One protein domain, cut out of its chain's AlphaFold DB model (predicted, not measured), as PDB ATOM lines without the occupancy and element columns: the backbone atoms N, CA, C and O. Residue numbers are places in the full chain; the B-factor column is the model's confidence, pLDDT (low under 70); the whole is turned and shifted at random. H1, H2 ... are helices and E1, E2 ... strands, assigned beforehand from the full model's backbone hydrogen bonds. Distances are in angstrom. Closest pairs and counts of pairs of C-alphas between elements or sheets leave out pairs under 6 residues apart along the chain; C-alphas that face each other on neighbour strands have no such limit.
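This is residues 11 to 73 of the 79 residues of an uncharacterized protein of Acidiplasma sp. MBA-1 (UniProt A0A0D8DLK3). A small head and a long tail: in the head, a three-stranded sheet has H2 over one face, and H1 lies past the end of the sheet where E2 leaves off, touching H2 nearly at a right angle. From the end of E3 the unnamed residues 59 to 73 run away from the head as a tail, of which residues 66 to 71 stick out free, and this tail gives the whole its length. The printed part has 63 residues, with two named helices and three named strands in the order E1, E2, H1, H2, E3; the sheet has the order E2, E1, E3, is antiparallel throughout, and the class is mixed, helices and strands. The whole is loose, with a radius of gyration of the C-alphas of 15.3 A, and its outline is elongated, with spans of 50 by 25 by 17 A.

The printed part begins with strand E1, residues 11 to 14, whose C-alpha 11 stands at (508.000, 321.796, 572.182). Strand E2, residues 19 to 21, comes after a tight link of 4 residues. After 2 more residues, helix H1 takes residues 24 to 36 and measures 18.3 A from first to last C-alpha; its C-alpha 24 is at (507.053, 310.698, 570.793). Helix H2, residues 41 to 48, is 10.5 A long. Strand E3, residues 53 to 58, is the longest strand at 13.8 A, and it ends with C-alpha 58 at (513.827, 319.769, 574.672). Residues 59 to 73 hold no named element.

E1 is the inner strand of the sheet, and E2 and E3 are its edge strands. E1 and E2 form a hairpin, antiparallel at 158 degrees between their directions; N 12 and O 20 are 2.8 A apart and N 20 and O 12 are 2.9 A apart, both within hydrogen-bond range. E1 and E3 are antiparallel at 167 degrees, with N 11 and O 57 at 2.9 A and N 57 and O 11 at 2.8 A, within hydrogen-bond range; among the C-alphas that face each other, 14 and 53 are 4.3 A apart. H2 is on the sheet at a height of 9.2 A. Dropped onto the local plane, 6 of its 8 C-alphas fall on E3 and 2 on E1; H2 lies over E3, and only just not over E1 as well. On the local plane its line and that of E3 stand at 38 degrees, slantwise to the strands. The closest C-alphas of H2 and E3 are those of Lys 46 and Val 53, 5.5 A apart. H1 touches H2 with residues 30 to 34 alone; the closest C-alphas are those of Ala 34 and Ile 41, 5.4 A apart, and the two lines are about perpendicular at 85 degrees. H1 is not on the sheet, and it is apart from E1 and from E3. E2, H1, H2 and E3 make a split strand-helix-strand unit, two strands running the same way with helices between them in the chain and E1 between them in the sheet; its crossover is right-handed. In H1 and H2 every O i to N i+4 pair is within hydrogen-bond range.

The two C-alphas farthest apart are those of Asn 37 and Asp 69, at 49.8 A. The printed part has no cut, and the four links between its named elements are tight. In the tail, residues 67 to 68 pair with residues 71 to 72 in a short antiparallel pairing. The mean pLDDT of the printed part is 81.6, and the model's confidence is low, under 70, in residues 60 to 73.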
ATOM      1  N   ASN A  11     508.950 320.733 572.480       88.44
ATOM      2  CA  ASN A  11     508.000 321.796 572.182       88.44
ATOM      3  C   ASN A  11     508.632 322.805 571.222       88.44
ATOM      4  O   ASN A  11     509.758 323.259 571.423       88.44
ATOM      5  N   ILE A  12     507.906 323.147 570.166       90.81
ATOM      6  CA  ILE A  12     508.338 324.099 569.148       90.81
ATOM      7  C   ILE A  12     507.607 325.406 569.407       90.81
ATOM      8  O   ILE A  12     506.377 325.445 569.384       90.81
ATOM      9  N   LYS A  13     508.357 326.487 569.615       89.44
ATOM     10  CA  LYS A  13     507.812 327.839 569.753       89.44
ATOM     11  C   LYS A  13     508.057 328.604 568.466       89.44
ATOM     12  O   LYS A  13     509.202 328.781 568.047       89.44
ATOM     13  N   TYR A  14     506.991 329.078 567.838       92.38
ATOM     14  CA  TYR A  14     507.064 329.838 566.593       92.38
ATOM     15  C   TYR A  14     507.142 331.351 566.858       92.38
ATOM     16  O   TYR A  14     506.884 331.831 567.965       92.38
ATOM     17  N   MET A  15     507.512 332.129 565.836       89.19
ATOM     18  CA  MET A  15     507.595 333.599 565.933       89.19
ATOM     19  C   MET A  15     506.235 334.279 566.150       89.19
ATOM     20  O   MET A  15     506.186 335.379 566.693       89.19
ATOM     21  N   ASP A  16     505.134 333.628 565.768       89.62
ATOM     22  CA  ASP A  16     503.757 334.108 565.961       89.62
ATOM     23  C   ASP A  16     503.212 333.838 567.382       89.62
ATOM     24  O   ASP A  16     502.026 334.027 567.638       89.62
ATOM     25  N   ASN A  17     504.078 333.409 568.310       83.88
ATOM     26  CA  ASN A  17     503.755 332.977 569.675       83.88
ATOM     27  C   ASN A  17     502.859 331.730 569.764       83.88
ATOM     28  O   ASN A  17     502.403 331.396 570.859       83.88
ATOM     29  N   THR A  18     502.630 331.015 568.659       89.69
ATOM     30  CA  THR A  18     502.011 329.689 568.721       89.69
ATOM     31  C   THR A  18     503.032 328.638 569.147       89.69
ATOM     32  O   THR A  18     504.247 328.826 569.012       89.69
ATOM     33  N   GLU A  19     502.536 327.531 569.692       89.62
ATOM     34  CA  GLU A  19     503.364 326.401 570.093       89.62
ATOM     35  C   GLU A  19     502.829 325.090 569.530       89.62
ATOM     36  O   GLU A  19     501.622 324.938 569.320       89.62
ATOM     37  N   ARG A  20     503.738 324.149 569.285       87.31
ATOM     38  CA  ARG A  20     503.407 322.785 568.887       87.31
ATOM     39  C   ARG A  20     504.267 321.815 569.673       87.31
ATOM     40  O   ARG A  20     505.488 321.792 569.529       87.31
ATOM     41  N   GLN A  21     503.600 320.966 570.440       88.31
ATOM     42  CA  GLN A  21     504.238 319.825 571.069       88.31
ATOM     43  C   GLN A  21     504.306 318.672 570.068       88.31
ATOM     44  O   GLN A  21     503.296 318.319 569.456       88.31
ATOM     45  N   LEU A  22     505.495 318.101 569.896       87.31
ATOM     46  CA  LEU A  22     505.676 316.915 569.069       87.31
ATOM     47  C   LEU A  22     505.292 315.654 569.837       87.31
ATOM     48  O   LEU A  22     505.527 315.530 571.043       87.31
ATOM     49  N   THR A  23     504.738 314.695 569.108       88.19
ATOM     50  CA  THR A  23     504.493 313.345 569.617       88.19
ATOM     51  C   THR A  23     505.804 312.562 569.771       88.19
ATOM     52  O   THR A  23     506.794 312.875 569.103       88.19
ATOM     53  N   PRO A  24     505.850 311.516 570.617       85.62
ATOM     54  CA  PRO A  24     507.053 310.698 570.793       85.62
ATOM     55  C   PRO A  24     507.604 310.107 569.485       85.62
ATOM     56  O   PRO A  24     508.820 310.007 569.317       85.62
ATOM     57  N   ASP A  25     506.725 309.751 568.546       87.00
ATOM     58  CA  ASP A  25     507.116 309.221 567.236       87.00
ATOM     59  C   ASP A  25     507.776 310.295 566.356       87.00
ATOM     60  O   ASP A  25     508.820 310.050 565.747       87.00
ATOM     61  N   GLU A  26     507.227 311.515 566.341       88.69
ATOM     62  CA  GLU A  26     507.826 312.661 565.642       88.69
ATOM     63  C   GLU A  26     509.188 313.030 566.238       88.69
ATOM     64  O   GLU A  26     510.135 313.283 565.497       88.69
ATOM     65  N   ILE A  27     509.312 313.007 567.568       89.06
ATOM     66  CA  ILE A  27     510.569 313.284 568.275       89.06
ATOM     67  C   ILE A  27     511.666 312.316 567.831       89.06
ATOM     68  O   ILE A  27     512.766 312.752 567.487       89.06
ATOM     69  N   LYS A  28     511.368 311.011 567.798       88.88
ATOM     70  CA  LYS A  28     512.322 309.993 567.333       88.88
ATOM     71  C   LYS A  28     512.725 310.230 565.884       88.88
ATOM     72  O   LYS A  28     513.910 310.194 565.568       88.88
ATOM     73  N   SER A  29     511.748 310.508 565.024       90.69
ATOM     74  CA  SER A  29     511.981 310.757 563.602       90.69
ATOM     75  C   SER A  29     512.886 311.973 563.374       90.69
ATOM     76  O   SER A  29     513.886 311.885 562.665       90.69
ATOM     77  N   ILE A  30     512.600 313.090 564.045       90.25
ATOM     78  CA  ILE A  30     513.389 314.324 563.944       90.25
ATOM     79  C   ILE A  30     514.779 314.152 564.541       90.25
ATOM     80  O   ILE A  30     515.746 314.640 563.964       90.25
ATOM     81  N   CYS A  31     514.909 313.449 565.662       89.56
ATOM     82  CA  CYS A  31     516.219 313.196 566.243       89.56
ATOM     83  C   CYS A  31     517.094 312.314 565.338       89.56
ATOM     84  O   CYS A  31     518.260 312.641 565.120       89.56
ATOM     85  N   ASN A  32     516.525 311.259 564.745       90.44
ATOM     86  CA  ASN A  32     517.240 310.425 563.779       90.44
ATOM     87  C   ASN A  32     517.635 311.232 562.541       90.44
ATOM     88  O   ASN A  32     518.803 311.243 562.181       90.44
ATOM     89  N   MET A  33     516.711 312.010 561.967       90.25
ATOM     90  CA  MET A  33     517.028 312.894 560.842       90.25
ATOM     91  C   MET A  33     518.114 313.919 561.186       90.25
ATOM     92  O   MET A  33     518.963 314.211 560.348       90.25
ATOM     93  N   ALA A  34     518.101 314.479 562.397       90.12
ATOM     94  CA  ALA A  34     519.107 315.437 562.843       90.12
ATOM     95  C   ALA A  34     520.488 314.776 562.948       90.12
ATOM     96  O   ALA A  34     521.470 315.339 562.470       90.12
ATOM     97  N   ASN A  35     520.549 313.559 563.499       89.31
ATOM     98  CA  ASN A  35     521.771 312.761 563.566       89.31
ATOM     99  C   ASN A  35     522.270 312.349 562.170       89.31
ATOM    100  O   ASN A  35     523.452 312.515 561.890       89.31
ATOM    101  N   ASP A  36     521.385 311.886 561.287       90.44
ATOM    102  CA  ASP A  36     521.733 311.466 559.921       90.44
ATOM    103  C   ASP A  36     522.295 312.621 559.083       90.44
ATOM    104  O   ASP A  36     523.168 312.424 558.240       90.44
ATOM    105  N   ASN A  37     521.802 313.840 559.317       87.62
ATOM    106  CA  ASN A  37     522.253 315.047 558.624       87.62
ATOM    107  C   ASN A  37     523.388 315.786 559.359       87.62
ATOM    108  O   ASN A  37     523.809 316.838 558.883       87.62
ATOM    109  N   ASP A  38     523.850 315.273 560.506       87.69
ATOM    110  CA  ASP A  38     524.824 315.912 561.405       87.69
ATOM    111  C   ASP A  38     524.489 317.387 561.727       87.69
ATOM    112  O   ASP A  38     525.339 318.279 561.736       87.69
ATOM    113  N   ILE A  39     523.204 317.668 561.971       89.56
ATOM    114  CA  ILE A  39     522.693 318.998 562.332       89.56
ATOM    115  C   ILE A  39     521.967 318.970 563.675       89.56
ATOM    116  O   ILE A  39     521.532 317.929 564.164       89.56
ATOM    117  N   SER A  40     521.793 320.141 564.288       87.38
ATOM    118  CA  SER A  40     520.977 320.251 565.496       87.38
ATOM    119  C   SER A  40     519.487 320.087 565.191       87.38
ATOM    120  O   SER A  40     518.997 320.508 564.141       87.38
ATOM    121  N   ILE A  41     518.746 319.526 566.150       87.88
ATOM    122  CA  ILE A  41     517.285 319.367 566.072       87.88
ATOM    123  C   ILE A  41     516.593 320.712 565.805       87.88
ATOM    124  O   ILE A  41     515.685 320.789 564.983       87.88
ATOM    125  N   GLU A  42     517.061 321.792 566.436       87.19
ATOM    126  CA  GLU A  42     516.548 323.143 566.192       87.19
ATOM    127  C   GLU A  42     516.764 323.589 564.739       87.19
ATOM    128  O   GLU A  42     515.863 324.158 564.122       87.19
ATOM    129  N   MET A  43     517.943 323.322 564.172       87.00
ATOM    130  CA  MET A  43     518.259 323.699 562.796       87.00
ATOM    131  C   MET A  43     517.465 322.872 561.785       87.00
ATOM    132  O   MET A  43     517.009 323.420 560.782       87.00
ATOM    133  N   LEU A  44     517.260 321.581 562.056       90.69
ATOM    134  CA  LEU A  44     516.384 320.727 561.259       90.69
ATOM    135  C   LEU A  44     514.941 321.250 561.293       90.69
ATOM    136  O   LEU A  44     514.345 321.465 560.241       90.69
ATOM    137  N   LEU A  45     514.412 321.535 562.484       89.44
ATOM    138  CA  LEU A  45     513.060 322.068 562.672       89.44
ATOM    139  C   LEU A  45     512.857 323.406 561.963       89.44
ATOM    140  O   LEU A  45     511.848 323.598 561.293       89.44
ATOM    141  N   LYS A  46     513.849 324.299 562.012       89.31
ATOM    142  CA  LYS A  46     513.842 325.561 561.254       89.31
ATOM    143  C   LYS A  46     513.783 325.373 559.732       89.31
ATOM    144  O   LYS A  46     513.399 326.312 559.043       89.31
ATOM    145  N   ARG A  47     514.188 324.211 559.204       89.56
ATOM    146  CA  ARG A  47     514.167 323.901 557.763       89.56
ATOM    147  C   ARG A  47     512.885 323.200 557.316       89.56
ATOM    148  O   ARG A  47     512.443 323.451 556.201       89.56
ATOM    149  N   ILE A  48     512.337 322.304 558.139       89.38
ATOM    150  CA  ILE A  48     511.182 321.469 557.761       89.38
ATOM    151  C   ILE A  48     509.837 322.091 558.139       89.38
ATOM    152  O   ILE A  48     508.828 321.788 557.506       89.38
ATOM    153  N   GLU A  49     509.797 322.933 559.175       88.25
ATOM    154  CA  GLU A  49     508.543 323.510 559.642       88.25
ATOM    155  C   GLU A  49     508.055 324.608 558.682       88.25
ATOM    156  O   GLU A  49     508.840 325.450 558.241       88.25
ATOM    157  N   PRO A  50     506.743 324.664 558.390       87.38
ATOM    158  CA  PRO A  50     506.178 325.668 557.488       87.38
ATOM    159  C   PRO A  50     506.199 327.079 558.090       87.38
ATOM    160  O   PRO A  50     506.053 328.071 557.376       87.38
ATOM    161  N   LYS A  51     506.337 327.172 559.417       89.38
ATOM    162  CA  LYS A  51     506.366 328.422 560.169       89.38
ATOM    163  C   LYS A  51     507.781 328.721 560.668       89.38
ATOM    164  O   LYS A  51     508.497 327.801 561.063       89.38
ATOM    165  N   PRO A  52     508.164 330.007 560.763       89.06
ATOM    166  CA  PRO A  52     509.443 330.392 561.340       89.06
ATOM    167  C   PRO A  52     509.502 330.016 562.826       89.06
ATOM    168  O   PRO A  52     508.761 330.550 563.659       89.06
ATOM    169  N   VAL A  53     510.410 329.097 563.153       89.75
ATOM    170  CA  VAL A  53     510.666 328.636 564.521       89.75
ATOM    171  C   VAL A  53     511.510 329.673 565.263       89.75
ATOM    172  O   VAL A  53     512.582 330.071 564.802       89.75
ATOM    173  N   ARG A  54     511.030 330.099 566.433       88.94
ATOM    174  CA  ARG A  54     511.731 331.018 567.336       88.94
ATOM    175  C   ARG A  54     512.767 330.270 568.161       88.94
ATOM    176  O   ARG A  54     513.940 330.628 568.123       88.94
ATOM    177  N   TYR A  55     512.328 329.240 568.877       87.44
ATOM    178  CA  TYR A  55     513.184 328.352 569.656       87.44
ATOM    179  C   TYR A  55     512.500 326.999 569.868       87.44
ATOM    180  O   TYR A  55     511.292 326.854 569.666       87.44
ATOM    181  N   VAL A  56     513.295 326.005 570.254       87.44
ATOM    182  CA  VAL A  56     512.837 324.645 570.532       87.44
ATOM    183  C   VAL A  56     513.201 324.306 571.967       87.44
ATOM    184  O   VAL A  56     514.331 324.527 572.393       87.44
ATOM    185  N   GLU A  57     512.245 323.769 572.709       87.56
ATOM    186  CA  GLU A  57     512.457 323.306 574.071       87.56
ATOM    187  C   GLU A  57     512.511 321.779 574.076       87.56
ATOM    188  O   GLU A  57     511.592 321.120 573.592       87.56
ATOM    189  N   ILE A  58     513.587 321.215 574.618       84.56
ATOM    190  CA  ILE A  58     513.827 319.769 574.672       84.56
ATOM    191  C   ILE A  58     513.841 319.355 576.142       84.56
ATOM    192  O   ILE A  58     514.525 319.983 576.947       84.56
ATOM    193  N   ASN A  59     513.112 318.292 576.487       80.94
ATOM    194  CA  ASN A  59     513.047 317.743 577.841       80.94
ATOM    195  C   ASN A  59     512.641 318.772 578.903       80.94
ATOM    196  O   ASN A  59     513.187 318.773 580.006       80.94
ATOM    197  N   VAL A  60     511.672 319.637 578.587       69.62
ATOM    198  CA  VAL A  60     511.134 320.576 579.580       69.62
ATOM    199  C   VAL A  60     510.527 319.758 580.717       69.62
ATOM    200  O   VAL A  60     509.577 319.002 580.466       69.62
ATOM    201  N   PRO A  61     511.056 319.855 581.951       65.06
ATOM    202  CA  PRO A  61     510.410 319.224 583.083       65.06
ATOM    203  C   PRO A  61     509.023 319.856 583.233       65.06
ATOM    204  O   PRO A  61     508.903 321.081 583.124       65.06
ATOM    205  N   PRO A  62     507.961 319.066 583.468       59.66
ATOM    206  CA  PRO A  62     506.664 319.646 583.770       59.66
ATOM    207  C   PRO A  62     506.847 320.598 584.950       59.66
ATOM    208  O   PRO A  62     507.482 320.234 585.941       59.66
ATOM    209  N   TYR A  63     506.331 321.823 584.826       53.31
ATOM    210  CA  TYR A  63     506.350 322.780 585.921       53.31
ATOM    211  C   TYR A  63     505.592 322.158 587.094       53.31
ATOM    212  O   TYR A  63     504.363 322.107 587.101       53.31
ATOM    213  N   THR A  64     506.328 321.631 588.066       53.97
ATOM    214  CA  THR A  64     505.777 321.200 589.337       53.97
ATOM    215  C   THR A  64     505.753 322.437 590.221       53.97
ATOM    216  O   THR A  64     506.808 322.868 590.693       53.97
ATOM    217  N   PRO A  65     504.587 323.076 590.442       54.78
ATOM    218  CA  PRO A  65     504.528 324.089 591.475       54.78
ATOM    219  C   PRO A  65     504.955 323.415 592.775       54.78
ATOM    220  O   PRO A  65     504.397 322.386 593.158       54.78
ATOM    221  N   ALA A  66     505.959 323.969 593.447       54.38
ATOM    222  CA  ALA A  66     506.303 323.511 594.778       54.38
ATOM    223  C   ALA A  66     505.102 323.819 595.688       54.38
ATOM    224  O   ALA A  66     504.806 324.974 596.010       54.38
ATOM    225  N   ILE A  67     504.344 322.778 596.032       54.97
ATOM    226  CA  ILE A  67     503.244 322.858 596.986       54.97
ATOM    227  C   ILE A  67     503.861 322.610 598.357       54.97
ATOM    228  O   ILE A  67     504.289 321.500 598.663       54.97
ATOM    229  N   LYS A  68     503.913 323.657 599.180       53.88
ATOM    230  CA  LYS A  68     504.246 323.546 600.601       53.88
ATOM    231  C   LYS A  68     502.996 323.932 601.388       53.88
ATOM    232  O   LYS A  68     502.444 325.006 601.154       53.88
ATOM    233  N   ASP A  69     502.509 323.029 602.238       56.31
ATOM    234  CA  ASP A  69     501.349 323.255 603.120       56.31
ATOM    235  C   ASP A  69     500.095 323.812 602.406       56.31
ATOM    236  O   ASP A  69     499.451 324.755 602.864       56.31
ATOM    237  N   GLY A  70     499.754 323.260 601.234       60.69
ATOM    238  CA  GLY A  70     498.534 323.626 600.498       60.69
ATOM    239  C   GLY A  70     498.561 324.995 599.803       60.69
ATOM    240  O   GLY A  70     497.525 325.445 599.319       60.69
ATOM    241  N   LYS A  71     499.722 325.663 599.716       55.53
ATOM    242  CA  LYS A  71     499.895 326.921 598.970       55.53
ATOM    243  C   LYS A  71     500.936 326.781 597.854       55.53
ATOM    244  O   LYS A  71     502.002 326.200 598.048       55.53
ATOM    245  N   LEU A  72     500.614 327.347 596.686       55.97
ATOM    246  CA  LEU A  72     501.523 327.490 595.543       55.97
ATOM    247  C   LEU A  72     502.694 328.396 595.950       55.97
ATOM    248  O   LEU A  72     502.500 329.594 596.166       55.97
ATOM    249  N   THR A  73     503.905 327.852 596.059       57.12
ATOM    250  CA  THR A  73     505.103 328.687 596.215       57.12
ATOM    251  C   THR A  73     505.570 329.161 594.835       57.12
ATOM    252  O   THR A  73     505.628 328.383 593.882       57.12
TER     253      THR A  73